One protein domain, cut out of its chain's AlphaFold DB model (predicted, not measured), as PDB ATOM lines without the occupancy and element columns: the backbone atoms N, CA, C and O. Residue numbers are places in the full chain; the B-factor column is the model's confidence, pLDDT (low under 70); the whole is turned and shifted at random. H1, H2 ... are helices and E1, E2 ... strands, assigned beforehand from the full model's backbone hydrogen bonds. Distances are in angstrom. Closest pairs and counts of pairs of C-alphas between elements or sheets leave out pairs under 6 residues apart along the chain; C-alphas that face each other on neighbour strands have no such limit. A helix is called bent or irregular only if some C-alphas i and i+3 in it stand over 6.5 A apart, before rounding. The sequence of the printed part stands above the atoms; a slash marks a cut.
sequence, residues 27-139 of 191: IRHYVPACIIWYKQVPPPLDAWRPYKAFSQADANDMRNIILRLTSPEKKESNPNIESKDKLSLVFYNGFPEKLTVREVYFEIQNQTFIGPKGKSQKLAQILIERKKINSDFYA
ATOM      1  N   ILE A  27     202.634 186.112  56.891       40.72
ATOM      2  CA  ILE A  27     202.387 184.949  56.015       40.72
ATOM      3  C   ILE A  27     202.169 185.382  54.550       40.72
ATOM      4  O   ILE A  27     202.302 184.574  53.633       40.72
ATOM      5  N   ARG A  28     201.898 186.667  54.273       39.69
ATOM      6  CA  ARG A  28     201.834 187.181  52.893       39.69
ATOM      7  C   ARG A  28     203.200 187.231  52.208       39.69
ATOM      8  O   ARG A  28     203.221 187.255  50.975       39.69
ATOM      9  N   HIS A  29     204.300 187.265  52.961       36.31
ATOM     10  CA  HIS A  29     205.640 187.577  52.447       36.31
ATOM     11  C   HIS A  29     206.577 186.367  52.329       36.31
ATOM     12  O   HIS A  29     207.610 186.472  51.675       36.31
ATOM     13  N   TYR A  30     206.193 185.211  52.872       38.47
ATOM     14  CA  TYR A  30     206.952 183.960  52.781       38.47
ATOM     15  C   TYR A  30     206.108 182.875  52.104       38.47
ATOM     16  O   TYR A  30     204.883 182.934  52.156       38.47
ATOM     17  N   VAL A  31     206.740 181.908  51.427       42.81
ATOM     18  CA  VAL A  31     206.042 180.820  50.717       42.81
ATOM     19  C   VAL A  31     205.970 179.591  51.629       42.81
ATOM     20  O   VAL A  31     206.926 178.810  51.662       42.81
ATOM     21  N   PRO A  32     204.885 179.397  52.400       49.28
ATOM     22  CA  PRO A  32     204.753 178.213  53.231       49.28
ATOM     23  C   PRO A  32     204.549 176.979  52.352       49.28
ATOM     24  O   PRO A  32     203.838 177.058  51.359       49.28
ATOM     25  N   ALA A  33     205.104 175.825  52.722       50.75
ATOM     26  CA  ALA A  33     204.562 174.562  52.216       50.75
ATOM     27  C   ALA A  33     203.163 174.376  52.827       50.75
ATOM     28  O   ALA A  33     203.015 174.546  54.039       50.75
ATOM     29  N   CYS A  34     202.150 174.076  52.006       57.03
ATOM     30  CA  CYS A  34     200.766 173.925  52.452       57.03
ATOM     31  C   CYS A  34     200.256 172.522  52.131       57.03
ATOM     32  O   CYS A  34     200.030 172.168  50.973       57.03
ATOM     33  N   ILE A  35     200.017 171.720  53.167       54.97
ATOM     34  CA  ILE A  35     199.234 170.492  53.024       54.97
ATOM     35  C   ILE A  35     197.789 170.849  53.335       54.97
ATOM     36  O   ILE A  35     197.488 171.337  54.424       54.97
ATOM     37  N   ILE A  36     196.915 170.614  52.361       59.28
ATOM     38  CA  ILE A  36     195.476 170.688  52.543       59.28
ATOM     39  C   ILE A  36     194.979 169.301  52.928       59.28
ATOM     40  O   ILE A  36     194.976 168.369  52.113       59.28
ATOM     41  N   TRP A  37     194.535 169.173  54.168       60.78
ATOM     42  CA  TRP A  37     193.819 167.994  54.637       60.78
ATOM     43  C   TRP A  37     192.332 168.145  54.335       60.78
ATOM     44  O   TRP A  37     191.787 169.246  54.437       60.78
ATOM     45  N   TYR A  38     191.696 167.036  53.968       53.62
ATOM     46  CA  TYR A  38     190.251 166.935  53.785       53.62
ATOM     47  C   TYR A  38     189.707 165.931  54.787       53.62
ATOM     48  O   TYR A  38     190.258 164.840  54.955       53.62
ATOM     49  N   LYS A  39     188.615 166.298  55.442       56.50
ATOM     50  CA  LYS A  39     187.882 165.435  56.368       56.50
ATOM     51  C   LYS A  39     186.420 165.407  55.943       56.50
ATOM     52  O   LYS A  39     185.901 166.468  55.625       56.50
ATOM     53  N   GLN A  40     185.796 164.227  55.983       50.06
ATOM     54  CA  GLN A  40     184.338 164.066  56.009       50.06
ATOM     55  C   GLN A  40     183.868 163.933  57.471       50.06
ATOM     56  O   GLN A  40     184.499 163.219  58.254       50.06
ATOM     57  N   VAL A  41     182.800 164.633  57.861       48.47
ATOM     58  CA  VAL A  41     182.281 164.719  59.242       48.47
ATOM     59  C   VAL A  41     180.829 164.196  59.322       48.47
ATOM     60  O   VAL A  41     180.059 164.461  58.399       48.47
ATOM     61  N   PRO A  42     180.426 163.477  60.398       46.66
ATOM     62  CA  PRO A  42     181.259 163.027  61.513       46.66
ATOM     63  C   PRO A  42     182.184 161.875  61.081       46.66
ATOM     64  O   PRO A  42     181.750 160.967  60.373       46.66
ATOM     65  N   PRO A  43     183.475 161.923  61.447       45.31
ATOM     66  CA  PRO A  43     184.442 160.927  61.004       45.31
ATOM     67  C   PRO A  43     184.307 159.631  61.836       45.31
ATOM     68  O   PRO A  43     184.003 159.705  63.028       45.31
ATOM     69  N   PRO A  44     184.633 158.445  61.294       50.59
ATOM     70  CA  PRO A  44     185.216 157.387  62.119       50.59
ATOM     71  C   PRO A  44     186.540 157.892  62.731       50.59
ATOM     72  O   PRO A  44     187.232 158.699  62.107       50.59
ATOM     73  N   LEU A  45     186.880 157.431  63.941       44.22
ATOM     74  CA  LEU A  45     187.903 157.985  64.856       44.22
ATOM     75  C   LEU A  45     189.301 158.295  64.253       44.22
ATOM     76  O   LEU A  45     189.998 159.139  64.807       44.22
ATOM     77  N   ASP A  46     189.669 157.748  63.085       44.50
ATOM     78  CA  ASP A  46     191.032 157.811  62.518       44.50
ATOM     79  C   ASP A  46     191.185 158.519  61.145       44.50
ATOM     80  O   ASP A  46     192.234 158.433  60.508       44.50
ATOM     81  N   ALA A  47     190.172 159.204  60.607       53.19
ATOM     82  CA  ALA A  47     190.155 159.528  59.168       53.19
ATOM     83  C   ALA A  47     190.641 160.938  58.757       53.19
ATOM     84  O   ALA A  47     190.060 161.555  57.860       53.19
ATOM     85  N   TRP A  48     191.719 161.460  59.345       52.62
ATOM     86  CA  TRP A  48     192.417 162.606  58.745       52.62
ATOM     87  C   TRP A  48     193.197 162.141  57.514       52.62
ATOM     88  O   TRP A  48     194.198 161.441  57.646       52.62
ATOM     89  N   ARG A  49     192.745 162.509  56.306       55.94
ATOM     90  CA  ARG A  49     193.421 162.120  55.059       55.94
ATOM     91  C   ARG A  49     193.976 163.346  54.324       55.94
ATOM     92  O   ARG A  49     193.242 164.316  54.107       55.94
ATOM     93  N   PRO A  50     195.257 163.331  53.914       61.31
ATOM     94  CA  PRO A  50     195.794 164.346  53.015       61.31
ATOM     95  C   PRO A  50     194.979 164.371  51.715       61.31
ATOM     96  O   PRO A  50     194.712 163.324  51.129       61.31
ATOM     97  N   TYR A  51     194.582 165.557  51.251       68.19
ATOM     98  CA  TYR A  51     193.738 165.702  50.060       68.19
ATOM     99  C   TYR A  51     194.501 166.269  48.881       68.19
ATOM    100  O   TYR A  51     194.563 165.661  47.808       68.19
ATOM    101  N   LYS A  52     195.098 167.440  49.100       75.62
ATOM    102  CA  LYS A  52     195.881 168.178  48.113       75.62
ATOM    103  C   LYS A  52     197.152 168.665  48.794       75.62
ATOM    104  O   LYS A  52     197.102 169.193  49.901       75.62
ATOM    105  N   ALA A  53     198.288 168.491  48.134       70.56
ATOM    106  CA  ALA A  53     199.566 169.014  48.600       70.56
ATOM    107  C   ALA A  53     200.002 170.148  47.680       70.56
ATOM    108  O   ALA A  53     199.916 170.027  46.452       70.56
ATOM    109  N   PHE A  54     200.491 171.223  48.286       72.25
ATOM    110  CA  PHE A  54     201.076 172.366  47.611       72.25
ATOM    111  C   PHE A  54     202.509 172.539  48.109       72.25
ATOM    112  O   PHE A  54     202.794 172.501  49.308       72.25
ATOM    113  N   SER A  55     203.414 172.670  47.153       64.06
ATOM    114  CA  SER A  55     204.839 172.889  47.360       64.06
ATOM    115  C   SER A  55     205.175 174.364  47.165       64.06
ATOM    116  O   SER A  55     204.336 175.148  46.731       64.06
ATOM    117  N   GLN A  56     206.429 174.750  47.402       59.12
ATOM    118  CA  GLN A  56     206.886 176.111  47.108       59.12
ATOM    119  C   GLN A  56     206.719 176.505  45.631       59.12
ATOM    120  O   GLN A  56     206.513 177.682  45.345       59.12
ATOM    121  N   ALA A  57     206.735 175.545  44.697       60.22
ATOM    122  CA  ALA A  57     206.454 175.818  43.284       60.22
ATOM    123  C   ALA A  57     205.011 176.308  43.051       60.22
ATOM    124  O   ALA A  57     204.732 176.978  42.063       60.22
ATOM    125  N   ASP A  58     204.110 176.034  43.996       69.88
ATOM    126  CA  ASP A  58     202.691 176.388  43.951       69.88
ATOM    127  C   ASP A  58     202.385 177.658  44.774       69.88
ATOM    128  O   ASP A  58     201.256 177.877  45.216       69.88
ATOM    129  N   ALA A  59     203.398 178.502  45.017       67.62
ATOM    130  CA  ALA A  59     203.313 179.696  45.864       67.62
ATOM    131  C   ALA A  59     202.106 180.590  45.553       67.62
ATOM    132  O   ALA A  59     201.419 181.068  46.459       67.62
ATOM    133  N   ASN A  60     201.841 180.802  44.264       73.00
ATOM    134  CA  ASN A  60     200.746 181.647  43.802       73.00
ATOM    135  C   ASN A  60     199.379 181.047  44.144       73.00
ATOM    136  O   ASN A  60     198.499 181.771  44.608       73.00
ATOM    137  N   ASP A  61     199.212 179.735  43.980       79.31
ATOM    138  CA  ASP A  61     197.975 179.039  44.335       79.31
ATOM    139  C   ASP A  61     197.747 179.076  45.840       79.31
ATOM    140  O   ASP A  61     196.655 179.421  46.289       79.31
ATOM    141  N   MET A  62     198.791 178.829  46.634       75.56
ATOM    142  CA  MET A  62     198.710 178.920  48.094       75.56
ATOM    143  C   MET A  62     198.331 180.329  48.553       75.56
ATOM    144  O   MET A  62     197.424 180.490  49.372       75.56
ATOM    145  N   ARG A  63     198.953 181.368  47.980       75.31
ATOM    146  CA  ARG A  63     198.586 182.764  48.252       75.31
ATOM    147  C   ARG A  63     197.130 183.039  47.872       75.31
ATOM    148  O   ARG A  63     196.415 183.663  48.654       75.31
ATOM    149  N   ASN A  64     196.674 182.560  46.713       80.94
ATOM    150  CA  ASN A  64     195.285 182.710  46.275       80.94
ATOM    151  C   ASN A  64     194.309 182.003  47.223       80.94
ATOM    152  O   ASN A  64     193.280 182.582  47.564       80.94
ATOM    153  N   ILE A  65     194.640 180.803  47.702       83.69
ATOM    154  CA  ILE A  65     193.829 180.073  48.679       83.69
ATOM    155  C   ILE A  65     193.690 180.887  49.969       83.69
ATOM    156  O   ILE A  65     192.573 181.179  50.397       83.69
ATOM    157  N   ILE A  66     194.808 181.325  50.555       79.00
ATOM    158  CA  ILE A  66     194.812 182.125  51.791       79.00
ATOM    159  C   ILE A  66     194.010 183.417  51.610       79.00
ATOM    160  O   ILE A  66     193.197 183.782  52.470       79.00
ATOM    161  N   LEU A  67     194.220 184.101  50.481       81.94
ATOM    162  CA  LEU A  67     193.524 185.333  50.145       81.94
ATOM    163  C   LEU A  67     192.018 185.096  50.059       81.94
ATOM    164  O   LEU A  67     191.269 185.815  50.709       81.94
ATOM    165  N   ARG A  68     191.559 184.085  49.313       86.50
ATOM    166  CA  ARG A  68     190.126 183.830  49.084       86.50
ATOM    167  C   ARG A  68     189.405 183.257  50.300       86.50
ATOM    168  O   ARG A  68     188.228 183.542  50.485       86.50
ATOM    169  N   LEU A  69     190.112 182.564  51.191       82.94
ATOM    170  CA  LEU A  69     189.586 182.173  52.505       82.94
ATOM    171  C   LEU A  69     189.425 183.349  53.479       82.94
ATOM    172  O   LEU A  69     188.808 183.201  54.537       82.94
ATOM    173  N   THR A  70     190.032 184.498  53.182       80.75
ATOM    174  CA  THR A  70     190.001 185.689  54.045       80.75
ATOM    175  C   THR A  70     189.127 186.787  53.445       80.75
ATOM    176  O   THR A  70     188.326 187.390  54.156       80.75
ATOM    177  N   SER A  71     189.237 186.968  52.132       85.19
ATOM    178  CA  SER A  71     188.543 187.939  51.294       85.19
ATOM    179  C   SER A  71     187.989 187.217  50.054       85.19
ATOM    180  O   SER A  71     188.618 187.250  48.987       85.19
ATOM    181  N   PRO A  72     186.854 186.508  50.199       89.44
ATOM    182  CA  PRO A  72     186.212 185.809  49.090       89.44
ATOM    183  C   PRO A  72     185.671 186.792  48.046       89.44
ATOM    184  O   PRO A  72     185.487 187.974  48.329       89.44
ATOM    185  N   GLU A  73     185.406 186.288  46.839       91.69
ATOM    186  CA  GLU A  73     184.886 187.081  45.713       91.69
ATOM    187  C   GLU A  73     183.499 187.644  46.024       91.69
ATOM    188  O   GLU A  73     183.225 188.812  45.759       91.69
ATOM    189  N   LYS A  74     182.654 186.833  46.669       92.75
ATOM    190  CA  LYS A  74     181.373 187.270  47.216       92.75
ATOM    191  C   LYS A  74     181.382 187.084  48.729       92.75
ATOM    192  O   LYS A  74     181.425 185.955  49.216       92.75
ATOM    193  N   LYS A  75     181.346 188.192  49.475       89.75
ATOM    194  CA  LYS A  75     181.227 188.175  50.939       89.75
ATOM    195  C   LYS A  75     179.791 187.837  51.324       89.75
ATOM    196  O   LYS A  75     178.870 188.574  50.998       89.75
ATOM    197  N   GLU A  76     179.624 186.719  52.010       86.75
ATOM    198  CA  GLU A  76     178.332 186.210  52.470       86.75
ATOM    199  C   GLU A  76     178.633 185.364  53.708       86.75
ATOM    200  O   GLU A  76     179.022 184.204  53.599       86.75
ATOM    201  N   SER A  77     178.619 186.001  54.878       79.19
ATOM    202  CA  SER A  77     179.056 185.356  56.117       79.19
ATOM    203  C   SER A  77     178.085 184.239  56.487       79.19
ATOM    204  O   SER A  77     176.907 184.499  56.714       79.19
ATOM    205  N   ASN A  78     178.589 183.012  56.568       78.25
ATOM    206  CA  ASN A  78     177.842 181.846  57.022       78.25
ATOM    207  C   ASN A  78     178.687 181.055  58.036       78.25
ATOM    208  O   ASN A  78     179.229 179.997  57.709       78.25
ATOM    209  N   PRO A  79     178.867 181.583  59.260       73.94
ATOM    210  CA  PRO A  79     179.766 180.993  60.250       73.94
ATOM    211  C   PRO A  79     179.351 179.580  60.684       73.94
ATOM    212  O   PRO A  79     180.202 178.822  61.138       73.94
ATOM    213  N   ASN A  80     178.082 179.216  60.489       75.00
ATOM    214  CA  ASN A  80     177.498 177.947  60.921       75.00
ATOM    215  C   ASN A  80     177.359 176.957  59.756       75.00
ATOM    216  O   ASN A  80     176.385 176.217  59.685       75.00
ATOM    217  N   ILE A  81     178.292 176.965  58.800       79.25
ATOM    218  CA  ILE A  81     178.271 175.991  57.707       79.25
ATOM    219  C   ILE A  81     178.482 174.569  58.259       79.25
ATOM    220  O   ILE A  81     179.588 174.177  58.628       79.25
ATOM    221  N   GLU A  82     177.406 173.785  58.305       70.31
ATOM    222  CA  GLU A  82     177.396 172.396  58.780       70.31
ATOM    223  C   GLU A  82     177.722 171.421  57.642       70.31
ATOM    224  O   GLU A  82     176.930 170.561  57.258       70.31
ATOM    225  N   SER A  83     178.906 171.580  57.052       75.06
ATOM    226  CA  SER A  83     179.372 170.677  56.001       75.06
ATOM    227  C   SER A  83     180.107 169.470  56.574       75.06
ATOM    228  O   SER A  83     180.813 169.554  57.584       75.06
ATOM    229  N   LYS A  84     180.010 168.346  55.856       71.12
ATOM    230  CA  LYS A  84     180.880 167.194  56.097       71.12
ATOM    231  C   LYS A  84     182.326 167.524  55.743       71.12
ATOM    232  O   LYS A  84     183.215 166.943  56.347       71.12
ATOM    233  N   ASP A  85     182.561 168.450  54.823       73.69
ATOM    234  CA  ASP A  85     183.884 168.752  54.300       73.69
ATOM    235  C   ASP A  85     184.602 169.809  55.145       73.69
ATOM    236  O   ASP A  85     184.109 170.918  55.379       73.69
ATOM    237  N   LYS A  86     185.819 169.474  55.579       74.44
ATOM    238  CA  LYS A  86     186.709 170.396  56.291       74.44
ATOM    239  C   LYS A  86     188.069 170.480  55.615       74.44
ATOM    240  O   LYS A  86     188.678 169.461  55.307       74.44
ATOM    241  N   LEU A  87     188.526 171.709  55.411       76.50
ATOM    242  CA  LEU A  87     189.819 172.092  54.865       76.50
ATOM    243  C   LEU A  87     190.761 172.417  56.027       76.50
ATOM    244  O   LEU A  87     190.489 173.376  56.746       76.50
ATOM    245  N   SER A  88     191.864 171.688  56.203       72.62
ATOM    246  CA  SER A  88     192.930 172.120  57.124       72.62
ATOM    247  C   SER A  88     194.176 172.523  56.352       72.62
ATOM    248  O   SER A  88     194.742 171.713  55.625       72.62
ATOM    249  N   LEU A  89     194.590 173.774  56.513       73.38
ATOM    250  CA  LEU A  89     195.792 174.362  55.938       73.38
ATOM    251  C   LEU A  89     196.894 174.306  56.986       73.38
ATOM    252  O   LEU A  89     196.771 174.945  58.030       73.38
ATOM    253  N   VAL A  90     197.955 173.559  56.710       68.44
ATOM    254  CA  VAL A  90     199.145 173.512  57.565       68.44
ATOM    255  C   VAL A  90     200.235 174.343  56.913       68.44
ATOM    256  O   VAL A  90     200.658 174.011  55.811       68.44
ATOM    257  N   PHE A  91     200.680 175.405  57.575       66.56
ATOM    258  CA  PHE A  91     201.726 176.296  57.087       66.56
ATOM    259  C   PHE A  91     203.057 175.971  57.758       66.56
ATOM    260  O   PHE A  91     203.147 176.001  58.985       66.56
ATOM    261  N   TYR A  92     204.086 175.716  56.947       56.41
ATOM    262  CA  TYR A  92     205.472 175.590  57.396       56.41
ATOM    263  C   TYR A  92     206.339 176.664  56.738       56.41
ATOM    264  O   TYR A  92     206.484 176.674  55.515       56.41
ATOM    265  N   ASN A  93     206.911 177.564  57.538       53.34
ATOM    266  CA  ASN A  93     207.717 178.696  57.064       53.34
ATOM    267  C   ASN A  93     209.237 178.429  57.084       53.34
ATOM    268  O   ASN A  93     210.016 179.371  56.980       53.34
ATOM    269  N   GLY A  94     209.666 177.168  57.221       44.03
ATOM    270  CA  GLY A  94     211.086 176.800  57.267       44.03
ATOM    271  C   GLY A  94     211.689 176.756  58.672       44.03
ATOM    272  O   GLY A  94     212.782 176.217  58.821       44.03
ATOM    273  N   PHE A  95     210.980 177.250  59.693       47.97
ATOM    274  CA  PHE A  95     211.402 177.136  61.086       47.97
ATOM    275  C   PHE A  95     210.693 175.954  61.764       47.97
ATOM    276  O   PHE A  95     209.460 175.898  61.730       47.97
ATOM    277  N   PRO A  96     211.430 175.028  62.411       45.84
ATOM    278  CA  PRO A  96     210.867 173.808  63.000       45.84
ATOM    279  C   PRO A  96     209.801 174.069  64.079       45.84
ATOM    280  O   PRO A  96     208.974 173.204  64.347       45.84
ATOM    281  N   GLU A  97     209.782 175.270  64.657       48.72
ATOM    282  CA  GLU A  97     208.920 175.637  65.785       48.72
ATOM    283  C   GLU A  97     207.626 176.367  65.385       48.72
ATOM    284  O   GLU A  97     206.771 176.607  66.234       48.72
ATOM    285  N   LYS A  98     207.448 176.741  64.108       51.66
ATOM    286  CA  LYS A  98     206.302 177.557  63.661       51.66
ATOM    287  C   LYS A  98     205.463 176.821  62.622       51.66
ATOM    288  O   LYS A  98     205.539 177.083  61.422       51.66
ATOM    289  N   LEU A  99     204.640 175.901  63.119       58.03
ATOM    290  CA  LEU A  99     203.581 175.251  62.356       58.03
ATOM    291  C   LEU A  99     202.240 175.914  62.690       58.03
ATOM    292  O   LEU A  99     201.771 175.838  63.822       58.03
ATOM    293  N   THR A 100     201.612 176.549  61.702       62.50
ATOM    294  CA  THR A 100     200.285 177.166  61.872       62.50
ATOM    295  C   THR A 100     199.239 176.309  61.179       62.50
ATOM    296  O   THR A 100     199.383 176.010  59.994       62.50
ATOM    297  N   VAL A 101     198.168 175.936  61.883       64.88
ATOM    298  CA  VAL A 101     197.045 175.181  61.305       64.88
ATOM    299  C   VAL A 101     195.806 176.061  61.241       64.88
ATOM    300  O   VAL A 101     195.404 176.645  62.244       64.88
ATOM    301  N   ARG A 102     195.172 176.141  60.070       70.38
ATOM    302  CA  ARG A 102     193.860 176.776  59.901       70.38
ATOM    303  C   ARG A 102     192.850 175.769  59.396       70.38
ATOM    304  O   ARG A 102     193.061 175.173  58.349       70.38
ATOM    305  N   GLU A 103     191.729 175.660  60.090       75.00
ATOM    306  CA  GLU A 103     190.649 174.746  59.737       75.00
ATOM    307  C   GLU A 103     189.420 175.522  59.269       75.00
ATOM    308  O   GLU A 103     189.058 176.542  59.853       75.00
ATOM    309  N   VAL A 104     188.797 175.068  58.185       79.06
ATOM    310  CA  VAL A 104     187.646 175.731  57.572       79.06
ATOM    311  C   VAL A 104     186.658 174.674  57.097       79.06
ATOM    312  O   VAL A 104     186.992 173.876  56.226       79.06
ATOM    313  N   TYR A 105     185.444 174.679  57.641       82.69
ATOM    314  CA  TYR A 105     184.331 173.937  57.049       82.69
ATOM    315  C   TYR A 105     183.920 174.603  55.742       82.69
ATOM    316  O   TYR A 105     183.884 175.834  55.649       82.69
ATOM    317  N   PHE A 106     183.662 173.803  54.719       85.69
ATOM    318  CA  PHE A 106     183.331 174.321  53.401       85.69
ATOM    319  C   PHE A 106     182.437 173.360  52.641       85.69
ATOM    320  O   PHE A 106     182.330 172.201  52.999       85.69
ATOM    321  N   GLU A 107     181.848 173.815  51.551       87.56
ATOM    322  CA  GLU A 107     181.192 172.959  50.571       87.56
ATOM    323  C   GLU A 107     181.609 173.405  49.167       87.56
ATOM    324  O   GLU A 107     181.905 174.584  48.948       87.56
ATOM    325  N   ILE A 108     181.664 172.480  48.209       86.75
ATOM    326  CA  ILE A 108     181.784 172.831  46.791       86.75
ATOM    327  C   ILE A 108     180.474 172.470  46.098       86.75
ATOM    328  O   ILE A 108     180.184 171.299  45.878       86.75
ATOM    329  N   GLN A 109     179.716 173.491  45.702       87.88
ATOM    330  CA  GLN A 109     178.503 173.351  44.896       87.88
ATOM    331  C   GLN A 109     178.688 174.114  43.591       87.88
ATOM    332  O   GLN A 109     179.140 175.257  43.609       87.88
ATOM    333  N   ASN A 110     178.341 173.507  42.453       91.19
ATOM    334  CA  ASN A 110     178.387 174.166  41.140       91.19
ATOM    335  C   ASN A 110     179.720 174.899  40.879       91.19
ATOM    336  O   ASN A 110     179.738 176.077  40.529       91.19
ATOM    337  N   GLN A 111     180.845 174.216  41.132       91.75
ATOM    338  CA  GLN A 111     182.206 174.767  40.994       91.75
ATOM    339  C   GLN A 111     182.469 176.032  41.833       91.75
ATOM    340  O   GLN A 111     183.361 176.820  41.536       91.75
ATOM    341  N   THR A 112     181.700 176.235  42.898       92.69
ATOM    342  CA  THR A 112     181.840 177.366  43.810       92.69
ATOM    343  C   THR A 112     182.195 176.848  45.187       92.69
ATOM    344  O   THR A 112     181.491 176.011  45.745       92.69
ATOM    345  N   PHE A 113     183.285 177.363  45.749       91.88
ATOM    346  CA  PHE A 113     183.641 177.124  47.136       91.88
ATOM    347  C   PHE A 113     182.735 177.984  48.005       91.88
ATOM    348  O   PHE A 113     182.681 179.198  47.814       91.88
ATOM    349  N   ILE A 114     182.060 177.372  48.965       90.88
ATOM    350  CA  ILE A 114     181.209 178.028  49.949       90.88
ATOM    351  C   ILE A 114     181.866 177.806  51.305       90.88
ATOM    352  O   ILE A 114     182.032 176.670  51.733       90.88
ATOM    353  N   GLY A 115     182.277 178.880  51.972       89.75
ATOM    354  CA  GLY A 115     182.886 178.815  53.297       89.75
ATOM    355  C   GLY A 115     182.317 179.872  54.242       89.75
ATOM    356  O   GLY A 115     181.470 180.674  53.850       89.75
ATOM    357  N   PRO A 116     182.830 179.948  55.479       87.31
ATOM    358  CA  PRO A 116     182.216 180.744  56.534       87.31
ATOM    359  C   PRO A 116     182.246 182.251  56.280       87.31
ATOM    360  O   PRO A 116     181.434 182.984  56.829       87.31
ATOM    361  N   LYS A 117     183.174 182.731  55.445       87.44
ATOM    362  CA  LYS A 117     183.293 184.155  55.098       87.44
ATOM    363  C   LYS A 117     182.623 184.520  53.768       87.44
ATOM    364  O   LYS A 117     182.552 185.705  53.441       87.44
ATOM    365  N   GLY A 118     182.179 183.538  52.982       90.44
ATOM    366  CA  GLY A 118     181.598 183.776  51.664       90.44
ATOM    367  C   GLY A 118     181.961 182.733  50.618       90.44
ATOM    368  O   GLY A 118     182.376 181.616  50.929       90.44
ATOM    369  N   LYS A 119     181.787 183.124  49.354       93.81
ATOM    370  CA  LYS A 119     181.846 182.240  48.189       93.81
ATOM    371  C   LYS A 119     183.003 182.604  47.258       93.81
ATOM    372  O   LYS A 119     183.290 183.787  47.052       93.81
ATOM    373  N   SER A 120     183.662 181.600  46.681       94.44
ATOM    374  CA  SER A 120     184.711 181.802  45.677       94.44
ATOM    375  C   SER A 120     184.752 180.693  44.627       94.44
ATOM    376  O   SER A 120     184.962 179.524  44.939       94.44
ATOM    377  N   GLN A 121     184.617 181.070  43.360       94.69
ATOM    378  CA  GLN A 121     184.783 180.154  42.229       94.69
ATOM    379  C   GLN A 121     186.259 179.835  42.010       94.69
ATOM    380  O   GLN A 121     186.631 178.675  41.856       94.69
ATOM    381  N   LYS A 122     187.130 180.847  42.111       91.19
ATOM    382  CA  LYS A 122     188.571 180.665  41.912       91.19
ATOM    383  C   LYS A 122     189.186 179.696  42.924       91.19
ATOM    384  O   LYS A 122     190.045 178.894  42.572       91.19
ATOM    385  N   LEU A 123     188.739 179.741  44.180       89.75
ATOM    386  CA  LEU A 123     189.188 178.786  45.193       89.75
ATOM    387  C   LEU A 123     188.740 177.355  44.864       89.75
ATOM    388  O   LEU A 123     189.547 176.433  44.960       89.75
ATOM    389  N   ALA A 124     187.489 177.164  44.441       90.56
ATOM    390  CA  ALA A 124     187.026 175.849  44.002       90.56
ATOM    391  C   ALA A 124     187.822 175.344  42.796       90.56
ATOM    392  O   ALA A 124     188.246 174.194  42.813       90.56
ATOM    393  N   GLN A 125     188.099 176.202  41.813       91.12
ATOM    394  CA  GLN A 125     188.908 175.857  40.646       91.12
ATOM    395  C   GLN A 125     190.285 175.309  41.051       91.12
ATOM    396  O   GLN A 125     190.616 174.184  40.686       91.12
ATOM    397  N   ILE A 126     191.034 176.034  41.895       87.88
ATOM    398  CA  ILE A 126     192.353 175.590  42.386       87.88
ATOM    399  C   ILE A 126     192.253 174.213  43.066       87.88
ATOM    400  O   ILE A 126     193.079 173.329  42.836       87.88
ATOM    401  N   LEU A 127     191.233 174.003  43.906       85.38
ATOM    402  CA  LEU A 127     191.056 172.746  44.641       85.38
ATOM    403  C   LEU A 127     190.631 171.574  43.738       85.38
ATOM    404  O   LEU A 127     191.044 170.435  43.985       85.38
ATOM    405  N   ILE A 128     189.816 171.836  42.714       86.44
ATOM    406  CA  ILE A 128     189.326 170.839  41.754       86.44
ATOM    407  C   ILE A 128     190.447 170.430  40.793       86.44
ATOM    408  O   ILE A 128     190.712 169.234  40.660       86.44
ATOM    409  N   GLU A 129     191.129 171.400  40.177       86.88
ATOM    410  CA  GLU A 129     192.161 171.173  39.155       86.88
ATOM    411  C   GLU A 129     193.426 170.527  39.724       86.88
ATOM    412  O   GLU A 129     194.091 169.728  39.056       86.88
ATOM    413  N   ARG A 130     193.765 170.825  40.985       82.50
ATOM    414  CA  ARG A 130     194.926 170.215  41.631       82.50
ATOM    415  C   ARG A 130     194.744 168.703  41.704       82.50
ATOM    416  O   ARG A 130     193.734 168.218  42.204       82.50
ATOM    417  N   LYS A 131     195.735 167.915  41.285       76.62
ATOM    418  CA  LYS A 131     195.665 166.450  41.419       76.62
ATOM    419  C   LYS A 131     195.553 166.044  42.894       76.62
ATOM    420  O   LYS A 131     196.180 166.648  43.765       76.62
ATOM    421  N   LYS A 132     194.724 165.034  43.178       70.19
ATOM    422  CA  LYS A 132     194.667 164.421  44.514       70.19
ATOM    423  C   LYS A 132     196.020 163.777  44.825       70.19
ATOM    424  O   LYS A 132     196.685 163.276  43.919       70.19
ATOM    425  N   ILE A 133     196.418 163.808  46.094       64.88
ATOM    426  CA  ILE A 133     197.609 163.084  46.549       64.88
ATOM    427  C   ILE A 133     197.381 161.581  46.314       64.88
ATOM    428  O   ILE A 133     196.275 161.087  46.549       64.88
ATOM    429  N   ASN A 134     198.412 160.874  45.832       57.69
ATOM    430  CA  ASN A 134     198.361 159.421  45.650       57.69
ATOM    431  C   ASN A 134     197.959 158.746  46.971       57.69
ATOM    432  O   ASN A 134     198.479 159.105  48.029       57.69
ATOM    433  N   SER A 135     197.059 157.767  46.896       58.94
ATOM    434  CA  SER A 135     196.610 157.006  48.050       58.94
ATOM    435  C   SER A 135     197.706 156.338  48.848       58.94
ATOM    436  O   SER A 135     197.625 156.264  50.073       58.94
ATOM    437  N   ASP A 136     198.771 155.938  48.169       53.78
ATOM    438  CA  ASP A 136     199.891 155.276  48.820       53.78
ATOM    439  C   ASP A 136     200.632 156.220  49.777       53.78
ATOM    440  O   ASP A 136     201.202 155.780  50.765       53.78
ATOM    441  N   PHE A 137     200.558 157.539  49.561       48.09
ATOM    442  CA  PHE A 137     201.214 158.517  50.432       48.09
ATOM    443  C   PHE A 137     200.697 158.479  51.879       48.09
ATOM    444  O   PHE A 137     201.407 158.890  52.793       48.09
ATOM    445  N   TYR A 138     199.465 158.010  52.088       51.19
ATOM    446  CA  TYR A 138     198.815 157.942  53.398       51.19
ATOM    447  C   TYR A 138     198.473 156.516  53.835       51.19
ATOM    448  O   TYR A 138     197.788 156.332  54.845       51.19
ATOM    449  N   ALA A 139     198.922 155.496  53.101       44.56
ATOM    450  CA  ALA A 139     198.792 154.130  53.579       44.56
ATOM    451  C   ALA A 139     199.668 153.955  54.836       44.56
ATOM    452  O   ALA A 139     200.813 154.416  54.854       44.56
TER     453      ALA A 139
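AT A GLANCE: This is residues 27 to 139 of the 191 residues of an uncharacterized protein of Planctomycetes bacterium (UniProt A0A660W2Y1). A strongly twisted antiparallel sheet of four strands, in the order E2, E1, E3, E4, has H1 slanting over one face, and a small three-stranded sheet, E5, E6, E7, stands at the end of it where E4 runs on into E5. H2 stands up from the small sheet and packs on H1, while the short H3, near the end of the printed part, sits by the edge strand E2. A long link, residues 69 to 84, goes from H1 past E7 to the start of E3. The printed part has 113 residues with three named helices and seven named strands, in the order E1, E2, H1, E3, E4, E5, E6, E7, H2, H3; both sheets are antiparallel and the class is mixed, helices and strands. The whole is compact and rounded, with a radius of gyration of the C-alphas of 13.9 A and spans of 36 by 36 by 26 A.

HOW THE PARTS SIT: In the large sheet the inner strands are E1, residues 33 to 40, and E3, residues 85 to 92, antiparallel at 159 degrees, with N 37 and O 88 within hydrogen-bond range at 2.9 A. The edge strand E2, residues 49 to 54, forms a hairpin with E1, with N 36 and O 52 at 2.8 A. The other edge strand, E4, residues 99 to 105, forms a hairpin with E3, with N 89 and O 102 at 2.8 A. H1, residues 56 to 68, is on this sheet at a height over the sheet of 9.1 A, a two-layer arrangement with the helix on one face; it lies over E1 and E3, slantwise to the strands at 44 degrees to E1 on the local plane. Its closest C-alphas to E1 are those of Gln 56 and Ala 33, 5.8 A apart. E2, H1 and E3 make a split strand-helix-strand unit, two strands running the same way with E1 between them, and its crossover is right-handed. E4 runs on into E5, residues 107 to 109, at 49 degrees across a break of 1 residue. E5, E6, residues 112 to 115, and E7, residues 118 to 120, form a meander, each strand the antiparallel neighbour of the one before; N 114 and O 107 are 2.8 A apart, and N 120 and O 113 are 2.8 A apart. Residues 74 to 75 pair antiparallel with residues 118 to 119 of E7. H2, residues 121 to 129, stands up from this sheet over E6, its line rising 53 degrees, with the C-alphas of Gln 121 and Thr 112 closest at 4.4 A. H1 and H2 touch, closest at the C-alphas of Ile 65 and Leu 123, 5.9 A, and run opposite ways at a shallow tilt of 34 degrees, only just short of steep. H3, residues 135 to 138, only grazes the large sheet, and is apart from H1 and H2. Every O i to N i+4 pair is within hydrogen-bond range in H2, against 7 of 9 in H1, and H3 is too short for such a pair.

IN THESE COORDINATES: E1 begins at C-alpha 33, (204.562, 174.562, 52.216), and is 23.1 A long; E3 is 22.9 A, E4 20.0 A and E2 14.8 A. H1 is 18.6 A long, from C-alpha 56 at (206.886, 176.111, 47.108), and irregular, with C-alphas 57 and 60 8.2 A apart. H2 is 12.0 A long, and H3 ends at C-alpha 138, (198.815, 157.942, 53.398).

THE WHOLE: The two C-alphas farthest apart are those of Glu 97 and Asn 110, 39.3 A. The printed part has no cut, and the link from H1 to E3 is the long one, with 16 residues. The mean pLDDT of the printed part is 70.1; it is under 70 at residues 27 to 51, 55 to 59, 90 to 101 and 133 to 139.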